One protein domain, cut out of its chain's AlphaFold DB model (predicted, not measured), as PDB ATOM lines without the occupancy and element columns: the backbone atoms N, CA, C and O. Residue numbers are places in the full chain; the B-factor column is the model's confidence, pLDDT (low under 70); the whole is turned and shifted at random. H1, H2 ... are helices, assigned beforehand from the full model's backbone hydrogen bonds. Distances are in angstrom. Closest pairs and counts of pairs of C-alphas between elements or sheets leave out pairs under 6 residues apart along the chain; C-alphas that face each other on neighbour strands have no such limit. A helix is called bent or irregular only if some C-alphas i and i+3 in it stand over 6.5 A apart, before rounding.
ATOM      1  N   GLY A 411     -17.309  30.384  12.822       92.69
ATOM      2  CA  GLY A 411     -15.950  30.407  12.266       92.69
ATOM      3  C   GLY A 411     -15.627  31.682  11.475       92.69
ATOM      4  O   GLY A 411     -15.674  32.786  12.012       92.69
ATOM      5  N   ALA A 412     -15.285  31.540  10.189       92.19
ATOM      6  CA  ALA A 412     -14.881  32.668   9.343       92.19
ATOM      7  C   ALA A 412     -16.009  33.690   9.105       92.19
ATOM      8  O   ALA A 412     -15.738  34.884   8.994       92.19
ATOM      9  N   GLU A 413     -17.265  33.237   9.053       92.38
ATOM     10  CA  GLU A 413     -18.420  34.127   8.876       92.38
ATOM     11  C   GLU A 413     -18.664  34.975  10.128       92.38
ATOM     12  O   GLU A 413     -18.955  36.168  10.027       92.38
ATOM     13  N   PHE A 414     -18.473  34.382  11.311       95.06
ATOM     14  CA  PHE A 414     -18.530  35.108  12.576       95.06
ATOM     15  C   PHE A 414     -17.399  36.136  12.680       95.06
ATOM     16  O   PHE A 414     -17.634  37.281  13.057       95.06
ATOM     17  N   ASP A 415     -16.187  35.778  12.261       91.31
ATOM     18  CA  ASP A 415     -15.066  36.717  12.201       91.31
ATOM     19  C   ASP A 415     -15.336  37.899  11.259       91.31
ATOM     20  O   ASP A 415     -15.068  39.048  11.623       91.31
ATOM     21  N   GLU A 416     -15.903  37.649  10.074       92.19
ATOM     22  CA  GLU A 416     -16.318  38.713   9.152       92.19
ATOM     23  C   GLU A 416     -17.411  39.592   9.772       92.19
ATOM     24  O   GLU A 416     -17.345  40.823   9.671       92.19
ATOM     25  N   PHE A 417     -18.380  38.987  10.463       91.31
ATOM     26  CA  PHE A 417     -19.388  39.714  11.227       91.31
ATOM     27  C   PHE A 417     -18.742  40.617  12.288       91.31
ATOM     28  O   PHE A 417     -19.006  41.820  12.272       91.31
ATOM     29  N   MET A 418     -17.849  40.089  13.129       92.56
ATOM     30  CA  MET A 418     -17.168  40.831  14.199       92.56
ATOM     31  C   MET A 418     -16.297  41.972  13.667       92.56
ATOM     32  O   MET A 418     -16.251  43.046  14.272       92.56
ATOM     33  N   ILE A 419     -15.638  41.782  12.518       90.25
ATOM     34  CA  ILE A 419     -14.910  42.852  11.820       90.25
ATOM     35  C   ILE A 419     -15.888  43.926  11.333       90.25
ATOM     36  O   ILE A 419     -15.657  45.120  11.537       90.25
ATOM     37  N   ARG A 420     -17.002  43.519  10.716       87.94
ATOM     38  CA  ARG A 420     -18.014  44.433  10.170       87.94
ATOM     39  C   ARG A 420     -18.694  45.273  11.252       87.94
ATOM     40  O   ARG A 420     -18.977  46.441  10.993       87.94
ATOM     41  N   VAL A 421     -18.933  44.710  12.437       86.56
ATOM     42  CA  VAL A 421     -19.494  45.445  13.586       86.56
ATOM     43  C   VAL A 421     -18.431  46.170  14.421       86.56
ATOM     44  O   VAL A 421     -18.764  46.855  15.383       86.56
ATOM     45  N   GLY A 422     -17.152  46.067  14.044       87.25
ATOM     46  CA  GLY A 422     -16.050  46.785  14.691       87.25
ATOM     47  C   GLY A 422     -15.601  46.208  16.037       87.25
ATOM     48  O   GLY A 422     -14.841  46.867  16.745       87.25
ATOM     49  N   LEU A 423     -16.029  44.991  16.386       88.25
ATOM     50  CA  LEU A 423     -15.637  44.299  17.619       88.25
ATOM     51  C   LEU A 423     -14.299  43.555  17.479       88.25
ATOM     52  O   LEU A 423     -13.587  43.371  18.465       88.25
ATOM     53  N   LYS A 424     -13.911  43.168  16.256       89.69
ATOM     54  CA  LYS A 424     -12.607  42.551  15.959       89.69
ATOM     55  C   LYS A 424     -11.808  43.438  15.007       89.69
ATOM     56  O   LYS A 424     -12.330  43.938  14.014       89.69
ATOM     57  N   LYS A 425     -10.515  43.631  15.293       86.56
ATOM     58  CA  LYS A 425      -9.609  44.316  14.358       86.56
ATOM     59  C   LYS A 425      -9.362  43.416  13.155       86.56
ATOM     60  O   LYS A 425      -8.952  42.270  13.318       86.56
ATOM     61  N   ASP A 426      -9.554  43.966  11.963       81.19
ATOM     62  CA  ASP A 426      -9.149  43.300  10.733       81.19
ATOM     63  C   ASP A 426      -7.616  43.174  10.717       81.19
ATOM     64  O   ASP A 426      -6.897  44.172  10.629       81.19
ATOM     65  N   VAL A 427      -7.110  41.948  10.881       81.31
ATOM     66  CA  VAL A 427      -5.665  41.648  10.893       81.31
ATOM     67  C   VAL A 427      -5.073  41.799   9.488       81.31
ATOM     68  O   VAL A 427      -3.889  42.095   9.336       81.31
ATOM     69  N   ASN A 428      -5.911  41.678   8.458       71.94
ATOM     70  CA  ASN A 428      -5.578  41.995   7.081       71.94
ATOM     71  C   ASN A 428      -6.507  43.112   6.633       71.94
ATOM     72  O   ASN A 428      -7.369  42.804   5.810       71.94
ATOM     73  N   PRO A 429      -6.342  44.361   7.138       63.69
ATOM     74  CA  PRO A 429      -7.240  45.462   6.829       63.69
ATOM     75  C   PRO A 429      -7.424  45.452   5.331       63.69
ATOM     76  O   PRO A 429      -6.492  45.774   4.579       63.69
ATOM     77  N   VAL A 430      -8.591  44.973   4.902       57.31
ATOM     78  CA  VAL A 430      -8.953  44.971   3.504       57.31
ATOM     79  C   VAL A 430      -8.874  46.436   3.192       57.31
ATOM     80  O   VAL A 430      -9.687  47.212   3.686       57.31
ATOM     81  N   ASN A 431      -7.814  46.833   2.488       69.69
ATOM     82  CA  ASN A 431      -7.613  48.219   2.159       69.69
ATOM     83  C   ASN A 431      -8.866  48.558   1.356       69.69
ATOM     84  O   ASN A 431      -9.037  48.057   0.244       69.69
ATOM     85  N   VAL A 432      -9.811  49.252   1.997       64.38
ATOM     86  CA  VAL A 432     -11.174  49.418   1.480       64.38
ATOM     87  C   VAL A 432     -11.075  50.072   0.111       64.38
ATOM     88  O   VAL A 432     -11.806  49.719  -0.809       64.38
ATOM     89  N   GLU A 433     -10.041  50.893  -0.055       70.19
ATOM     90  CA  GLU A 433      -9.612  51.479  -1.307       70.19
ATOM     91  C   GLU A 433      -9.125  50.441  -2.329       70.19
ATOM     92  O   GLU A 433      -9.544  50.495  -3.475       70.19
ATOM     93  N   ARG A 434      -8.340  49.419  -1.956       75.06
ATOM     94  CA  ARG A 434      -8.005  48.301  -2.868       75.06
ATOM     95  C   ARG A 434      -9.219  47.464  -3.270       75.06
ATOM     96  O   ARG A 434      -9.308  47.098  -4.439       75.06
ATOM     97  N   ARG A 435     -10.140  47.134  -2.354       72.06
ATOM     98  CA  ARG A 435     -11.333  46.322  -2.693       72.06
ATOM     99  C   ARG A 435     -12.326  47.133  -3.527       72.06
ATOM    100  O   ARG A 435     -12.853  46.611  -4.508       72.06
ATOM    101  N   ARG A 436     -12.482  48.427  -3.227       78.50
ATOM    102  CA  ARG A 436     -13.197  49.394  -4.067       78.50
ATOM    103  C   ARG A 436     -12.558  49.516  -5.450       78.50
ATOM    104  O   ARG A 436     -13.264  49.369  -6.437       78.50
ATOM    105  N   GLN A 437     -11.240  49.698  -5.538       81.31
ATOM    106  CA  GLN A 437     -10.518  49.768  -6.814       81.31
ATOM    107  C   GLN A 437     -10.623  48.464  -7.612       81.31
ATOM    108  O   GLN A 437     -10.731  48.504  -8.834       81.31
ATOM    109  N   ALA A 438     -10.617  47.302  -6.956       82.12
ATOM    110  CA  ALA A 438     -10.812  46.016  -7.620       82.12
ATOM    111  C   ALA A 438     -12.242  45.862  -8.167       82.12
ATOM    112  O   ALA A 438     -12.415  45.407  -9.298       82.12
ATOM    113  N   LEU A 439     -13.258  46.282  -7.405       80.50
ATOM    114  CA  LEU A 439     -14.651  46.313  -7.859       80.50
ATOM    115  C   LEU A 439     -14.858  47.320  -8.997       80.50
ATOM    116  O   LEU A 439     -15.497  46.975  -9.987       80.50
ATOM    117  N   GLU A 440     -14.275  48.518  -8.905       82.25
ATOM    118  CA  GLU A 440     -14.305  49.520  -9.975       82.25
ATOM    119  C   GLU A 440     -13.620  48.987 -11.242       82.25
ATOM    120  O   GLU A 440     -14.203  49.072 -12.319       82.25
ATOM    121  N   ARG A 441     -12.452  48.335 -11.137       86.25
ATOM    122  CA  ARG A 441     -11.785  47.691 -12.287       86.25
ATOM    123  C   ARG A 441     -12.623  46.572 -12.904       86.25
ATOM    124  O   ARG A 441     -12.727  46.507 -14.125       86.25
ATOM    125  N   ASN A 442     -13.243  45.715 -12.090       82.88
ATOM    126  CA  ASN A 442     -14.120  44.647 -12.584       82.88
ATOM    127  C   ASN A 442     -15.393  45.195 -13.241       82.88
ATOM    128  O   ASN A 442     -15.837  44.662 -14.258       82.88
ATOM    129  N   ALA A 443     -15.968  46.264 -12.690       77.81
ATOM    130  CA  ALA A 443     -17.099  46.946 -13.300       77.81
ATOM    131  C   ALA A 443     -16.692  47.570 -14.643       77.81
ATOM    132  O   ALA A 443     -17.384  47.354 -15.636       77.81
ATOM    133  N   ILE A 444     -15.555  48.276 -14.704       86.75
ATOM    134  CA  ILE A 444     -15.030  48.876 -15.944       86.75
ATOM    135  C   ILE A 444     -14.777  47.795 -16.997       86.75
ATOM    136  O   ILE A 444     -15.140  47.980 -18.155       86.75
ATOM    137  N   ALA A 445     -14.225  46.645 -16.603       87.81
ATOM    138  CA  ALA A 445     -13.997  45.527 -17.512       87.81
ATOM    139  C   ALA A 445     -15.300  44.922 -18.070       87.81
ATOM    140  O   ALA A 445     -15.319  44.481 -19.216       87.81
ATOM    141  N   ARG A 446     -16.385  44.895 -17.281       86.81
ATOM    142  CA  ARG A 446     -17.674  44.307 -17.695       86.81
ATOM    143  C   ARG A 446     -18.571  45.253 -18.487       86.81
ATOM    144  O   ARG A 446     -19.237  44.800 -19.408       86.81
ATOM    145  N   TYR A 447     -18.614  46.528 -18.113       87.12
ATOM    146  CA  TYR A 447     -19.589  47.496 -18.636       87.12
ATOM    147  C   TYR A 447     -18.938  48.601 -19.481       87.12
ATOM    148  O   TYR A 447     -19.608  49.370 -20.159       87.12
ATOM    149  N   GLY A 448     -17.607  48.692 -19.480       87.31
ATOM    150  CA  GLY A 448     -16.893  49.769 -20.147       87.31
ATOM    151  C   GLY A 448     -17.012  51.103 -19.402       87.31
ATOM    152  O   GLY A 448     -17.999  51.435 -18.746       87.31
ATOM    153  N   GLU A 449     -15.965  51.913 -19.523       86.88
ATOM    154  CA  GLU A 449     -15.797  53.159 -18.763       86.88
ATOM    155  C   GLU A 449     -16.927  54.178 -19.027       86.88
ATOM    156  O   GLU A 449     -17.410  54.854 -18.118       86.88
ATOM    157  N   ARG A 450     -17.441  54.217 -20.266       84.44
ATOM    158  CA  ARG A 450     -18.493  55.161 -20.681       84.44
ATOM    159  C   ARG A 450     -19.849  54.893 -20.024       84.44
ATOM    160  O   ARG A 450     -20.578  55.846 -19.746       84.44
ATOM    161  N   GLU A 451     -20.205  53.631 -19.789       83.00
ATOM    162  CA  GLU A 451     -21.493  53.277 -19.174       83.00
ATOM    163  C   GLU A 451     -21.492  53.584 -17.676       83.00
ATOM    164  O   GLU A 451     -22.476  54.100 -17.136       83.00
ATOM    165  N   ILE A 452     -20.351  53.370 -17.018       81.12
ATOM    166  CA  ILE A 452     -20.159  53.699 -15.603       81.12
ATOM    167  C   ILE A 452     -20.233  55.209 -15.385       81.12
ATOM    168  O   ILE A 452     -20.943  55.659 -14.481       81.12
ATOM    169  N   ASP A 453     -19.599  56.006 -16.247       87.69
ATOM    170  CA  ASP A 453     -19.680  57.468 -16.185       87.69
ATOM    171  C   ASP A 453     -21.093  58.000 -16.448       87.69
ATOM    172  O   ASP A 453     -21.513  59.006 -15.862       87.69
ATOM    173  N   ALA A 454     -21.857  57.338 -17.319       88.44
ATOM    174  CA  ALA A 454     -23.257  57.675 -17.543       88.44
ATOM    175  C   ALA A 454     -24.116  57.376 -16.300       88.44
ATOM    176  O   ALA A 454     -24.982  58.183 -15.936       88.44
ATOM    177  N   CYS A 455     -23.856  56.260 -15.612       82.62
ATOM    178  CA  CYS A 455     -24.518  55.913 -14.354       82.62
ATOM    179  C   CYS A 455     -24.141  56.876 -13.218       82.62
ATOM    180  O   CYS A 455     -25.027  57.356 -12.508       82.62
ATOM    181  N   ARG A 456     -22.857  57.241 -13.098       86.19
ATOM    182  CA  ARG A 456     -22.362  58.190 -12.088       86.19
ATOM    183  C   ARG A 456     -23.009  59.567 -12.250       86.19
ATOM    184  O   ARG A 456     -23.568  60.091 -11.290       86.19
ATOM    185  N   ARG A 457     -23.079  60.082 -13.484       90.25
ATOM    186  CA  ARG A 457     -23.781  61.341 -13.795       90.25
ATOM    187  C   ARG A 457     -25.276  61.286 -13.478       90.25
ATOM    188  O   ARG A 457     -25.838  62.265 -12.989       90.25
ATOM    189  N   LYS A 458     -25.943  60.152 -13.728       87.06
ATOM    190  CA  LYS A 458     -27.355  59.965 -13.342       87.06
ATOM    191  C   LYS A 458     -27.534  59.955 -11.823       87.06
ATOM    192  O   LYS A 458     -28.497  60.547 -11.340       87.06
ATOM    193  N   TYR A 459     -26.633  59.305 -11.091       83.12
ATOM    194  CA  TYR A 459     -26.669  59.256  -9.632       83.12
ATOM    195  C   TYR A 459     -26.431  60.638  -9.010       83.12
ATOM    196  O   TYR A 459     -27.240  61.087  -8.202       83.12
ATOM    197  N   GLU A 460     -25.404  61.364  -9.455       88.75
ATOM    198  CA  GLU A 460     -25.123  62.736  -9.003       88.75
ATOM    199  C   GLU A 460     -26.289  63.682  -9.294       88.75
ATOM    200  O   GLU A 460     -26.689  64.445  -8.417       88.75
ATOM    201  N   LYS A 461     -26.915  63.557 -10.472       89.88
ATOM    202  CA  LYS A 461     -28.122  64.318 -10.818       89.88
ATOM    203  C   LYS A 461     -29.312  63.988  -9.909       89.88
ATOM    204  O   LYS A 461     -30.098  64.874  -9.597       89.88
ATOM    205  N   ARG A 462     -29.482  62.729  -9.482       81.25
ATOM    206  CA  ARG A 462     -30.547  62.343  -8.531       81.25
ATOM    207  C   ARG A 462     -30.261  62.854  -7.121       81.25
ATOM    208  O   ARG A 462     -31.176  63.354  -6.469       81.25
ATOM    209  N   ARG A 463     -29.000  62.794  -6.691       83.50
ATOM    210  CA  ARG A 463     -28.544  63.308  -5.396       83.50
ATOM    211  C   ARG A 463     -28.693  64.829  -5.302       83.50
ATOM    212  O   ARG A 463     -29.203  65.319  -4.303       83.50
ATOM    213  N   SER A 464     -28.345  65.578  -6.353       86.12
ATOM    214  CA  SER A 464     -28.531  67.039  -6.392       86.12
ATOM    215  C   SER A 464     -30.002  67.467  -6.394       86.12
ATOM    216  O   SER A 464     -30.307  68.620  -6.116       86.12
ATOM    217  N   LEU A 465     -30.915  66.551  -6.730       87.12
ATOM    218  CA  LEU A 465     -32.363  66.766  -6.705       87.12
ATOM    219  C   LEU A 465     -33.016  66.326  -5.382       87.12
ATOM    220  O   LEU A 465     -34.240  66.376  -5.291       87.12
ATOM    221  N   GLY A 466     -32.239  65.867  -4.391       66.44
ATOM    222  CA  GLY A 466     -32.756  65.426  -3.089       66.44
ATOM    223  C   GLY A 466     -33.638  64.174  -3.150       66.44
ATOM    224  O   GLY A 466     -34.504  63.998  -2.302       66.44
TER     225      GLY A 466
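AT A GLANCE: This is residues 411 to 466 of the 468 residues of an uncharacterized protein of Capronia coronata CBS 617.96 (UniProt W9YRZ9). Three helices are strung out along an open chain: the short helix H1 lies off at one end, the long link of residues 421 to 431 leads away from it, and the two longer helices H2 and H3 meet near their ends in an L-shaped corner. H1 touches no other helix, and no core is formed. The printed part has 56 residues, with three named helices in the order H1, H2, H3 and no named strand; the class is all helix. The whole is extended, with a radius of gyration of the C-alphas of 16.3 A, and its outline is flat, spanning 40 by 31 by 16 A.

IN THESE COORDINATES: H1 runs from Ala 412 to Arg 420, 9 residues, beginning at C-alpha 412 at (-14.881, 32.668, 9.343); it measures 12.2 A from first to last C-alpha. H2 runs from Val 432 to Tyr 447 and is the longest helix by residues, with 16; its first C-alpha is at (-11.174, 49.418, 1.480), and it measures 21.9 A. H3 runs from Glu 449 to Arg 463, 15 residues and 21.1 A, and ends at C-alpha 463 at (-28.544, 63.308, -5.396). No helix is bent or irregular.

HOW THE PARTS SIT: H1 is apart from H2 and from H3. H2 and H3 are close but not clearly touching, with 2 pairs of C-alphas within 8 A. Their closest C-alphas are those of Ile 444 and Ile 452, 7.0 A apart. Their lines stand at a steep tilt of 64 degrees, and they run opposite ways. Their centres are 15.7 A apart. In H1, H2 and H3, every pair of O of residue i and N of residue i+4 is within hydrogen-bond range.

THE WHOLE: The two C-alphas farthest apart are those of Gly 411 and Leu 465, at 44.2 A, and the first and last printed C-alphas, those of Gly 411 and Gly 466, are 41.8 A apart. The printed part has no cut. The link from H1 to H2 is long, with 11 residues, while the link from H2 to H3 is tight, with one residue, Gly 448. Residues 430 to 439, of which 432 to 439 belong to H2, stand free, and so do residues 454 to 466, of which 454 to 463 belong to H3. The mean pLDDT of the printed part is 83.5; the model's confidence is low, under 70, at residues 429 to 432 and at residue 466.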